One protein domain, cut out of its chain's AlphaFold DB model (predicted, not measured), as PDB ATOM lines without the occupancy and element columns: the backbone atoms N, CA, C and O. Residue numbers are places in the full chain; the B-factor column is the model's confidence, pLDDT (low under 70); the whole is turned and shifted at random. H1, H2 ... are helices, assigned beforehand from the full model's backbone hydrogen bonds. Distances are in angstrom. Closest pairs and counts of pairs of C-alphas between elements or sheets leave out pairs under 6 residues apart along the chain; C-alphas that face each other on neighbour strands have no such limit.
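AT A GLANCE: This is residues 2 to 85 of the 280 residues of an uncharacterized protein of Picea sitchensis (UniProt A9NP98). H2 and H4 cross near their middles as an X, H3 packs on one end of each, and long H1 meets H2's other end, its residues 4 to 12 sticking out. The printed part has 84 residues, 65 of them in four named helices, H1 to H4 in order, with no named strand; its class is all helix, and it is loose, with a radius of gyration of the C-alphas of 15.1 A and spans of 40 by 38 by 22 A.

HOW THE PARTS SIT: Start at H1, residues 4 to 23, which touches H2, residues 29 to 43, at residue 29 alone: C-alphas 17 and 29, the closest, are 6.0 A apart. H2, the hub, touches H3, residues 47 to 58, closest at C-alphas 41 and 53, 5.8 A, and H4, residues 66 to 83, about perpendicular at 81 degrees, closest at C-alphas 35 and 75, 4.1 A. Every O i to N i+4 pair is within hydrogen-bond range in H3 and H4, 14 of 16 in H1, 9 of 11 in H2.

IN THESE COORDINATES: Find C-alpha 4 at (228.641, 155.460, 52.310); H1 runs 30.2 A. H4 runs 25.7 A to C-alpha 83 at (223.671, 145.533, 84.422).

THE WHOLE: The printed part has no cut; residues 84 to 85 are under pLDDT 70.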
ATOM      1  N   ILE A   2     223.754 160.870  52.752       82.12
ATOM      2  CA  ILE A   2     224.146 159.946  53.822       82.12
ATOM      3  C   ILE A   2     225.520 159.359  53.447       82.12
ATOM      4  O   ILE A   2     225.654 158.853  52.333       82.12
ATOM      5  N   PRO A   3     226.548 159.441  54.314       91.00
ATOM      6  CA  PRO A   3     227.861 158.868  54.024       91.00
ATOM      7  C   PRO A   3     227.820 157.362  53.682       91.00
ATOM      8  O   PRO A   3     227.076 156.625  54.331       91.00
ATOM      9  N   PRO A   4     228.663 156.863  52.750       90.38
ATOM     10  CA  PRO A   4     228.641 155.460  52.310       90.38
ATOM     11  C   PRO A   4     228.796 154.425  53.431       90.38
ATOM     12  O   PRO A   4     228.212 153.346  53.363       90.38
ATOM     13  N   TYR A   5     229.538 154.751  54.495       93.00
ATOM     14  CA  TYR A   5     229.716 153.842  55.629       93.00
ATOM     15  C   TYR A   5     228.395 153.533  56.354       93.00
ATOM     16  O   TYR A   5     228.240 152.438  56.882       93.00
ATOM     17  N   PHE A   6     227.412 154.443  56.349       92.06
ATOM     18  CA  PHE A   6     226.104 154.169  56.951       92.06
ATOM     19  C   PHE A   6     225.343 153.083  56.192       92.06
ATOM     20  O   PHE A   6     224.692 152.260  56.824       92.06
ATOM     21  N   ALA A   7     225.456 153.036  54.862       92.88
ATOM     22  CA  ALA A   7     224.829 151.977  54.074       92.88
ATOM     23  C   ALA A   7     225.427 150.600  54.407       92.88
ATOM     24  O   ALA A   7     224.698 149.615  54.486       92.88
ATOM     25  N   LEU A   8     226.739 150.536  54.665       93.75
ATOM     26  CA  LEU A   8     227.403 149.307  55.113       93.75
ATOM     27  C   LEU A   8     226.933 148.877  56.507       93.75
ATOM     28  O   LEU A   8     226.666 147.698  56.718       93.75
ATOM     29  N   ILE A   9     226.790 149.831  57.431       93.00
ATOM     30  CA  ILE A   9     226.275 149.574  58.781       93.00
ATOM     31  C   ILE A   9     224.841 149.034  58.712       93.00
ATOM     32  O   ILE A   9     224.559 147.991  59.294       93.00
ATOM     33  N   LEU A  10     223.951 149.691  57.962       91.69
ATOM     34  CA  LEU A  10     222.564 149.241  57.801       91.69
ATOM     35  C   LEU A  10     222.489 147.852  57.164       91.69
ATOM     36  O   LEU A  10     221.751 147.005  57.647       91.69
ATOM     37  N   LYS A  11     223.312 147.582  56.144       94.12
ATOM     38  CA  LYS A  11     223.401 146.250  55.534       94.12
ATOM     39  C   LYS A  11     223.813 145.180  56.547       94.12
ATOM     40  O   LYS A  11     223.240 144.096  56.540       94.12
ATOM     41  N   ALA A  12     224.794 145.466  57.404       94.25
ATOM     42  CA  ALA A  12     225.216 144.535  58.447       94.25
ATOM     43  C   ALA A  12     224.094 144.278  59.466       94.25
ATOM     44  O   ALA A  12     223.843 143.122  59.800       94.25
ATOM     45  N   PHE A  13     223.381 145.324  59.899       93.12
ATOM     46  CA  PHE A  13     222.224 145.182  60.787       93.12
ATOM     47  C   PHE A  13     221.108 144.346  60.159       93.12
ATOM     48  O   PHE A  13     220.649 143.413  60.800       93.12
ATOM     49  N   SER A  14     220.734 144.597  58.900       92.88
ATOM     50  CA  SER A  14     219.696 143.810  58.221       92.88
ATOM     51  C   SER A  14     220.067 142.331  58.079       92.88
ATOM     52  O   SER A  14     219.195 141.473  58.159       92.88
ATOM     53  N   ILE A  15     221.352 142.011  57.882       95.12
ATOM     54  CA  ILE A  15     221.817 140.615  57.833       95.12
ATOM     55  C   ILE A  15     221.745 139.974  59.221       95.12
ATOM     56  O   ILE A  15     221.227 138.869  59.345       95.12
ATOM     57  N   LEU A  16     222.243 140.654  60.259       93.12
ATOM     58  CA  LEU A  16     222.173 140.149  61.633       93.12
ATOM     59  C   LEU A  16     220.720 139.947  62.083       93.12
ATOM     60  O   LEU A  16     220.420 138.966  62.754       93.12
ATOM     61  N   GLU A  17     219.821 140.852  61.696       94.06
ATOM     62  CA  GLU A  17     218.397 140.773  62.021       94.06
ATOM     63  C   GLU A  17     217.741 139.616  61.272       94.06
ATOM     64  O   GLU A  17     217.038 138.822  61.884       94.06
ATOM     65  N   GLY A  18     218.069 139.436  59.987       93.19
ATOM     66  CA  GLY A  18     217.615 138.288  59.201       93.19
ATOM     67  C   GLY A  18     218.037 136.937  59.789       93.19
ATOM     68  O   GLY A  18     217.245 136.003  59.767       93.19
ATOM     69  N   ILE A  19     219.249 136.840  60.352       94.00
ATOM     70  CA  ILE A  19     219.704 135.632  61.067       94.00
ATOM     71  C   ILE A  19     218.935 135.463  62.385       94.00
ATOM     72  O   ILE A  19     218.565 134.349  62.746       94.00
ATOM     73  N   GLY A  20     218.672 136.552  63.109       90.69
ATOM     74  CA  GLY A  20     217.901 136.505  64.351       90.69
ATOM     75  C   GLY A  20     216.450 136.051  64.152       90.69
ATOM     76  O   GLY A  20     215.951 135.269  64.958       90.69
ATOM     77  N   LEU A  21     215.823 136.446  63.040       94.44
ATOM     78  CA  LEU A  21     214.463 136.035  62.668       94.44
ATOM     79  C   LEU A  21     214.318 134.527  62.408       94.44
ATOM     80  O   LEU A  21     213.215 133.992  62.497       94.44
ATOM     81  N   GLU A  22     215.412 133.828  62.093       92.50
ATOM     82  CA  GLU A  22     215.407 132.366  61.951       92.50
ATOM     83  C   GLU A  22     215.245 131.661  63.309       92.50
ATOM     84  O   GLU A  22     214.649 130.586  63.381       92.50
ATOM     85  N   ALA A  23     215.746 132.271  64.388       93.06
ATOM     86  CA  ALA A  23     215.642 131.738  65.745       93.06
ATOM     87  C   ALA A  23     214.369 132.204  66.472       93.06
ATOM     88  O   ALA A  23     213.756 131.415  67.191       93.06
ATOM     89  N   ASP A  24     213.984 133.469  66.295       94.25
ATOM     90  CA  ASP A  24     212.804 134.080  66.909       94.25
ATOM     91  C   ASP A  24     212.080 134.971  65.879       94.25
ATOM     92  O   ASP A  24     212.630 135.999  65.478       94.25
ATOM     93  N   PRO A  25     210.852 134.612  65.448       93.00
ATOM     94  CA  PRO A  25     210.092 135.375  64.457       93.00
ATOM     95  C   PRO A  25     209.812 136.833  64.842       93.00
ATOM     96  O   PRO A  25     209.598 137.652  63.948       93.00
ATOM     97  N   ASP A  26     209.814 137.158  66.137       91.12
ATOM     98  CA  ASP A  26     209.560 138.509  66.652       91.12
ATOM     99  C   ASP A  26     210.867 139.263  66.987       91.12
ATOM    100  O   ASP A  26     210.848 140.347  67.585       91.12
ATOM    101  N   TYR A  27     212.023 138.716  66.595       91.50
ATOM    102  CA  TYR A  27     213.325 139.312  66.875       91.50
ATOM    103  C   TYR A  27     213.526 140.639  66.140       91.50
ATOM    104  O   TYR A  27     213.521 140.708  64.912       91.50
ATOM    105  N   ALA A  28     213.835 141.685  66.905       90.69
ATOM    106  CA  ALA A  28     214.328 142.950  66.378       90.69
ATOM    107  C   ALA A  28     215.586 143.367  67.143       90.69
ATOM    108  O   ALA A  28     215.550 143.570  68.361       90.69
ATOM    109  N   ILE A  29     216.700 143.562  66.430       89.12
ATOM    110  CA  ILE A  29     217.982 143.971  67.042       89.12
ATOM    111  C   ILE A  29     217.821 145.266  67.835       89.12
ATOM    112  O   ILE A  29     218.426 145.446  68.894       89.12
ATOM    113  N   ILE A  30     216.979 146.166  67.326       87.38
ATOM    114  CA  ILE A  30     216.709 147.463  67.938       87.38
ATOM    115  C   ILE A  30     216.213 147.286  69.375       87.38
ATOM    116  O   ILE A  30     216.686 148.011  70.245       87.38
ATOM    117  N   ASN A  31     215.362 146.293  69.652       88.19
ATOM    118  CA  ASN A  31     214.842 146.037  70.999       88.19
ATOM    119  C   ASN A  31     215.966 145.670  71.980       88.19
ATOM    120  O   ASN A  31     215.971 146.137  73.116       88.19
ATOM    121  N   GLY A  32     216.964 144.902  71.529       86.88
ATOM    122  CA  GLY A  32     218.138 144.561  72.338       86.88
ATOM    123  C   GLY A  32     219.101 145.736  72.544       86.88
ATOM    124  O   GLY A  32     219.729 145.857  73.594       86.88
ATOM    125  N   CYS A  33     219.217 146.634  71.563       90.75
ATOM    126  CA  CYS A  33     220.069 147.822  71.667       90.75
ATOM    127  C   CYS A  33     219.404 148.988  72.410       90.75
ATOM    128  O   CYS A  33     220.106 149.868  72.917       90.75
ATOM    129  N   TYR A  34     218.072 149.015  72.470       92.75
ATOM    130  CA  TYR A  34     217.301 150.135  72.995       92.75
ATOM    131  C   TYR A  34     217.675 150.521  74.436       92.75
ATOM    132  O   TYR A  34     217.950 151.701  74.655       92.75
ATOM    133  N   PRO A  35     217.840 149.586  75.397       93.00
ATOM    134  CA  PRO A  35     218.240 149.939  76.761       93.00
ATOM    135  C   PRO A  35     219.563 150.712  76.835       93.00
ATOM    136  O   PRO A  35     219.688 151.713  77.546       93.00
ATOM    137  N   TYR A  36     220.553 150.292  76.044       91.38
ATOM    138  CA  TYR A  36     221.840 150.980  75.967       91.38
ATOM    139  C   TYR A  36     221.710 152.366  75.319       91.38
ATOM    140  O   TYR A  36     222.345 153.320  75.776       91.38
ATOM    141  N   LEU A  37     220.878 152.498  74.279       92.31
ATOM    142  CA  LEU A  37     220.592 153.790  73.653       92.31
ATOM    143  C   LEU A  37     219.916 154.748  74.633       92.31
ATOM    144  O   LEU A  37     220.350 155.892  74.720       92.31
ATOM    145  N   SER A  38     218.935 154.290  75.412       92.88
ATOM    146  CA  SER A  38     218.262 155.106  76.429       92.88
ATOM    147  C   SER A  38     219.234 155.584  77.504       92.88
ATOM    148  O   SER A  38     219.299 156.785  77.771       92.88
ATOM    149  N   LYS A  39     220.082 154.688  78.040       91.38
ATOM    150  CA  LYS A  39     221.168 155.079  78.956       91.38
ATOM    151  C   LYS A  39     222.046 156.146  78.331       91.38
ATOM    152  O   LYS A  39     222.286 157.186  78.936       91.38
ATOM    153  N   ARG A  40     222.527 155.899  77.112       90.75
ATOM    154  CA  ARG A  40     223.459 156.804  76.449       90.75
ATOM    155  C   ARG A  40     222.829 158.156  76.136       90.75
ATOM    156  O   ARG A  40     223.489 159.158  76.357       90.75
ATOM    157  N   LEU A  41     221.584 158.203  75.668       92.19
ATOM    158  CA  LEU A  41     220.887 159.455  75.376       92.19
ATOM    159  C   LEU A  41     220.698 160.312  76.630       92.19
ATOM    160  O   LEU A  41     220.857 161.524  76.544       92.19
ATOM    161  N   ILE A  42     220.401 159.695  77.781       90.38
ATOM    162  CA  ILE A  42     220.268 160.418  79.052       90.38
ATOM    163  C   ILE A  42     221.633 160.919  79.545       90.38
ATOM    164  O   ILE A  42     221.720 162.050  80.010       90.38
ATOM    165  N   THR A  43     222.685 160.093  79.478       89.38
ATOM    166  CA  THR A  43     223.969 160.398  80.142       89.38
ATOM    167  C   THR A  43     224.991 161.139  79.270       89.38
ATOM    168  O   THR A  43     225.874 161.806  79.800       89.38
ATOM    169  N   ASP A  44     224.934 161.001  77.940       90.12
ATOM    170  CA  ASP A  44     225.912 161.583  77.003       90.12
ATOM    171  C   ASP A  44     225.580 163.055  76.710       90.12
ATOM    172  O   ASP A  44     224.574 163.380  76.083       90.12
ATOM    173  N   ASP A  45     226.463 163.955  77.138       87.38
ATOM    174  CA  ASP A  45     226.267 165.402  77.028       87.38
ATOM    175  C   ASP A  45     226.884 166.020  75.752       87.38
ATOM    176  O   ASP A  45     227.004 167.240  75.624       87.38
ATOM    177  N   SER A  46     227.294 165.207  74.771       91.00
ATOM    178  CA  SER A  46     227.848 165.705  73.504       91.00
ATOM    179  C   SER A  46     226.802 166.434  72.650       91.00
ATOM    180  O   SER A  46     225.644 166.030  72.586       91.00
ATOM    181  N   LEU A  47     227.200 167.469  71.893       90.31
ATOM    182  CA  LEU A  47     226.283 168.252  71.034       90.31
ATOM    183  C   LEU A  47     225.400 167.378  70.127       90.31
ATOM    184  O   LEU A  47     224.236 167.694  69.888       90.31
ATOM    185  N   ARG A  48     225.950 166.258  69.647       89.56
ATOM    186  CA  ARG A  48     225.229 165.288  68.826       89.56
ATOM    187  C   ARG A  48     224.202 164.488  69.631       89.56
ATOM    188  O   ARG A  48     223.085 164.327  69.149       89.56
ATOM    189  N   ALA A  49     224.558 163.999  70.819       90.81
ATOM    190  CA  ALA A  49     223.638 163.273  71.694       90.81
ATOM    191  C   ALA A  49     222.501 164.180  72.182       90.81
ATOM    192  O   ALA A  49     221.341 163.793  72.105       90.81
ATOM    193  N   ARG A  50     222.814 165.431  72.538       90.00
ATOM    194  CA  ARG A  50     221.827 166.463  72.887       90.00
ATOM    195  C   ARG A  50     220.812 166.694  71.771       90.00
ATOM    196  O   ARG A  50     219.610 166.692  72.012       90.00
ATOM    197  N   ALA A  51     221.286 166.865  70.535       89.94
ATOM    198  CA  ALA A  51     220.409 167.040  69.379       89.94
ATOM    199  C   ALA A  51     219.545 165.795  69.122       89.94
ATOM    200  O   ALA A  51     218.362 165.930  68.819       89.94
ATOM    201  N   ALA A  52     220.115 164.595  69.284       92.38
ATOM    202  CA  ALA A  52     219.387 163.340  69.139       92.38
ATOM    203  C   ALA A  52     218.305 163.171  70.217       92.38
ATOM    204  O   ALA A  52     217.170 162.854  69.874       92.38
ATOM    205  N   LEU A  53     218.622 163.441  71.488       92.75
ATOM    206  CA  LEU A  53     217.659 163.383  72.586       92.75
ATOM    207  C   LEU A  53     216.566 164.447  72.416       92.75
ATOM    208  O   LEU A  53     215.391 164.126  72.558       92.75
ATOM    209  N   LYS A  54     216.919 165.685  72.034       91.06
ATOM    210  CA  LYS A  54     215.934 166.734  71.726       91.06
ATOM    211  C   LYS A  54     214.982 166.286  70.618       91.06
ATOM    212  O   LYS A  54     213.770 166.359  70.784       91.06
ATOM    213  N   TYR A  55     215.523 165.803  69.502       92.12
ATOM    214  CA  TYR A  55     214.714 165.331  68.380       92.12
ATOM    215  C   TYR A  55     213.838 164.139  68.769       92.12
ATOM    216  O   TYR A  55     212.681 164.058  68.365       92.12
ATOM    217  N   PHE A  56     214.362 163.229  69.588       92.69
ATOM    218  CA  PHE A  56     213.582 162.116  70.096       92.69
ATOM    219  C   PHE A  56     212.426 162.614  70.965       92.69
ATOM    220  O   PHE A  56     211.298 162.242  70.700       92.69
ATOM    221  N   LEU A  57     212.649 163.497  71.934       92.38
ATOM    222  CA  LEU A  57     211.615 163.923  72.883       92.38
ATOM    223  C   LEU A  57     210.552 164.869  72.304       92.38
ATOM    224  O   LEU A  57     209.387 164.779  72.679       92.38
ATOM    225  N   TYR A  58     210.951 165.765  71.402       90.44
ATOM    226  CA  TYR A  58     210.082 166.816  70.853       90.44
ATOM    227  C   TYR A  58     209.585 166.505  69.429       90.44
ATOM    228  O   TYR A  58     208.514 166.950  69.004       90.44
ATOM    229  N   GLY A  59     210.341 165.701  68.674       88.88
ATOM    230  CA  GLY A  59     210.050 165.410  67.272       88.88
ATOM    231  C   GLY A  59     210.107 166.664  66.400       88.88
ATOM    232  O   GLY A  59     211.064 167.435  66.459       88.88
ATOM    233  N   GLU A  60     209.074 166.849  65.580       83.12
ATOM    234  CA  GLU A  60     208.881 168.041  64.740       83.12
ATOM    235  C   GLU A  60     208.129 169.168  65.469       83.12
ATOM    236  O   GLU A  60     208.019 170.279  64.956       83.12
ATOM    237  N   SER A  61     207.597 168.887  66.660       79.81
ATOM    238  CA  SER A  61     206.848 169.848  67.469       79.81
ATOM    239  C   SER A  61     207.746 170.507  68.517       79.81
ATOM    240  O   SER A  61     208.739 169.920  68.924       79.81
ATOM    241  N   ASP A  62     207.395 171.696  69.015       81.00
ATOM    242  CA  ASP A  62     208.100 172.311  70.162       81.00
ATOM    243  C   ASP A  62     207.574 171.809  71.526       81.00
ATOM    244  O   ASP A  62     207.785 172.417  72.579       81.00
ATOM    245  N   ARG A  63     206.845 170.686  71.521       85.31
ATOM    246  CA  ARG A  63     206.164 170.137  72.696       85.31
ATOM    247  C   ARG A  63     206.728 168.781  73.079       85.31
ATOM    248  O   ARG A  63     207.031 167.960  72.219       85.31
ATOM    249  N   LEU A  64     206.867 168.575  74.382       89.62
ATOM    250  CA  LEU A  64     207.395 167.340  74.937       89.62
ATOM    251  C   LEU A  64     206.374 166.207  74.780       89.62
ATOM    252  O   LEU A  64     205.255 166.305  75.285       89.62
ATOM    253  N   ASP A  65     206.767 165.117  74.124       90.94
ATOM    254  CA  ASP A  65     205.949 163.907  74.048       90.94
ATOM    255  C   ASP A  65     206.214 163.007  75.260       90.94
ATOM    256  O   ASP A  65     207.261 162.364  75.377       90.94
ATOM    257  N   VAL A  66     205.242 162.948  76.174       90.88
ATOM    258  CA  VAL A  66     205.342 162.167  77.416       90.88
ATOM    259  C   VAL A  66     205.526 160.672  77.149       90.88
ATOM    260  O   VAL A  66     206.233 160.014  77.906       90.88
ATOM    261  N   LYS A  67     204.977 160.136  76.049       91.50
ATOM    262  CA  LYS A  67     205.157 158.714  75.704       91.50
ATOM    263  C   LYS A  67     206.615 158.396  75.397       91.50
ATOM    264  O   LYS A  67     207.147 157.390  75.835       91.50
ATOM    265  N   ARG A  68     207.293 159.307  74.701       92.00
ATOM    266  CA  ARG A  68     208.712 159.154  74.375       92.00
ATOM    267  C   ARG A  68     209.585 159.270  75.624       92.00
ATOM    268  O   ARG A  68     210.578 158.560  75.752       92.00
ATOM    269  N   VAL A  69     209.211 160.138  76.566       92.12
ATOM    270  CA  VAL A  69     209.863 160.184  77.886       92.12
ATOM    271  C   VAL A  69     209.728 158.832  78.588       92.12
ATOM    272  O   VAL A  69     210.731 158.292  79.049       92.12
ATOM    273  N   GLU A  70     208.520 158.268  78.621       91.19
ATOM    274  CA  GLU A  70     208.251 156.940  79.181       91.19
ATOM    275  C   GLU A  70     209.089 155.847  78.501       91.19
ATOM    276  O   GLU A  70     209.741 155.071  79.199       91.19
ATOM    277  N   ASP A  71     209.168 155.829  77.168       92.19
ATOM    278  CA  ASP A  71     209.968 154.846  76.431       92.19
ATOM    279  C   ASP A  71     211.448 154.891  76.854       92.19
ATOM    280  O   ASP A  71     212.050 153.857  77.164       92.19
ATOM    281  N   ILE A  72     212.041 156.090  76.944       92.88
ATOM    282  CA  ILE A  72     213.440 156.235  77.376       92.88
ATOM    283  C   ILE A  72     213.607 155.739  78.811       92.88
ATOM    284  O   ILE A  72     214.564 155.011  79.088       92.88
ATOM    285  N   LEU A  73     212.710 156.124  79.721       90.50
ATOM    286  CA  LEU A  73     212.784 155.714  81.123       90.50
ATOM    287  C   LEU A  73     212.679 154.193  81.266       90.50
ATOM    288  O   LEU A  73     213.506 153.595  81.953       90.50
ATOM    289  N   ASN A  74     211.759 153.558  80.540       91.12
ATOM    290  CA  ASN A  74     211.607 152.103  80.505       91.12
ATOM    291  C   ASN A  74     212.867 151.412  79.959       91.12
ATOM    292  O   ASN A  74     213.345 150.419  80.518       91.12
ATOM    293  N   GLY A  75     213.455 151.952  78.886       90.62
ATOM    294  CA  GLY A  75     214.725 151.461  78.347       90.62
ATOM    295  C   GLY A  75     215.878 151.599  79.347       90.62
ATOM    296  O   GLY A  75     216.680 150.678  79.502       90.62
ATOM    297  N   PHE A  76     215.945 152.713  80.075       89.88
ATOM    298  CA  PHE A  76     216.960 152.943  81.101       89.88
ATOM    299  C   PHE A  76     216.801 152.003  82.301       89.88
ATOM    300  O   PHE A  76     217.784 151.421  82.756       89.88
ATOM    301  N   GLU A  77     215.575 151.787  82.774       87.12
ATOM    302  CA  GLU A  77     215.284 150.824  83.838       87.12
ATOM    303  C   GLU A  77     215.654 149.396  83.409       87.12
ATOM    304  O   GLU A  77     216.276 148.645  84.160       87.12
ATOM    305  N   THR A  78     215.347 149.030  82.162       89.19
ATOM    306  CA  THR A  78     215.743 147.738  81.586       89.19
ATOM    307  C   THR A  78     217.264 147.598  81.542       89.19
ATOM    308  O   THR A  78     217.798 146.539  81.863       89.19
ATOM    309  N   PHE A  79     217.987 148.672  81.215       88.00
ATOM    310  CA  PHE A  79     219.449 148.680  81.236       88.00
ATOM    311  C   PHE A  79     220.006 148.473  82.648       88.00
ATOM    312  O   PHE A  79     220.941 147.689  82.820       88.00
ATOM    313  N   GLN A  80     219.424 149.126  83.659       83.94
ATOM    314  CA  GLN A  80     219.802 148.900  85.056       83.94
ATOM    315  C   GLN A  80     219.587 147.437  85.441       83.94
ATOM    316  O   GLN A  80     220.516 146.785  85.905       83.94
ATOM    317  N   LYS A  81     218.410 146.871  85.148       84.81
ATOM    318  CA  LYS A  81     218.108 145.457  85.426       84.81
ATOM    319  C   LYS A  81     219.100 144.497  84.761       84.81
ATOM    320  O   LYS A  81     219.475 143.504  85.370       84.81
ATOM    321  N   LEU A  82     219.544 144.799  83.537       82.69
ATOM    322  CA  LEU A  82     220.521 143.983  82.803       82.69
ATOM    323  C   LEU A  82     221.956 144.111  83.337       82.69
ATOM    324  O   LEU A  82     222.749 143.187  83.180       82.69
ATOM    325  N   THR A  83     222.312 145.255  83.923       76.50
ATOM    326  CA  THR A  83     223.671 145.533  84.422       76.50
ATOM    327  C   THR A  83     223.836 145.277  85.915       76.50
ATOM    328  O   THR A  83     224.968 145.134  86.385       76.50
ATOM    329  N   MET A  84     222.733 145.155  86.657       68.00
ATOM    330  CA  MET A  84     222.731 144.650  88.022       68.00
ATOM    331  C   MET A  84     223.141 143.175  88.016       68.00
ATOM    332  O   MET A  84     222.335 142.270  87.819       68.00
ATOM    333  N   VAL A  85     224.438 142.936  88.217       58.88
ATOM    334  CA  VAL A  85     224.988 141.599  88.451       58.88
ATOM    335  C   VAL A  85     224.305 141.031  89.699       58.88
ATOM    336  O   VAL A  85     224.403 141.661  90.756       58.88
TER     337      VAL A  85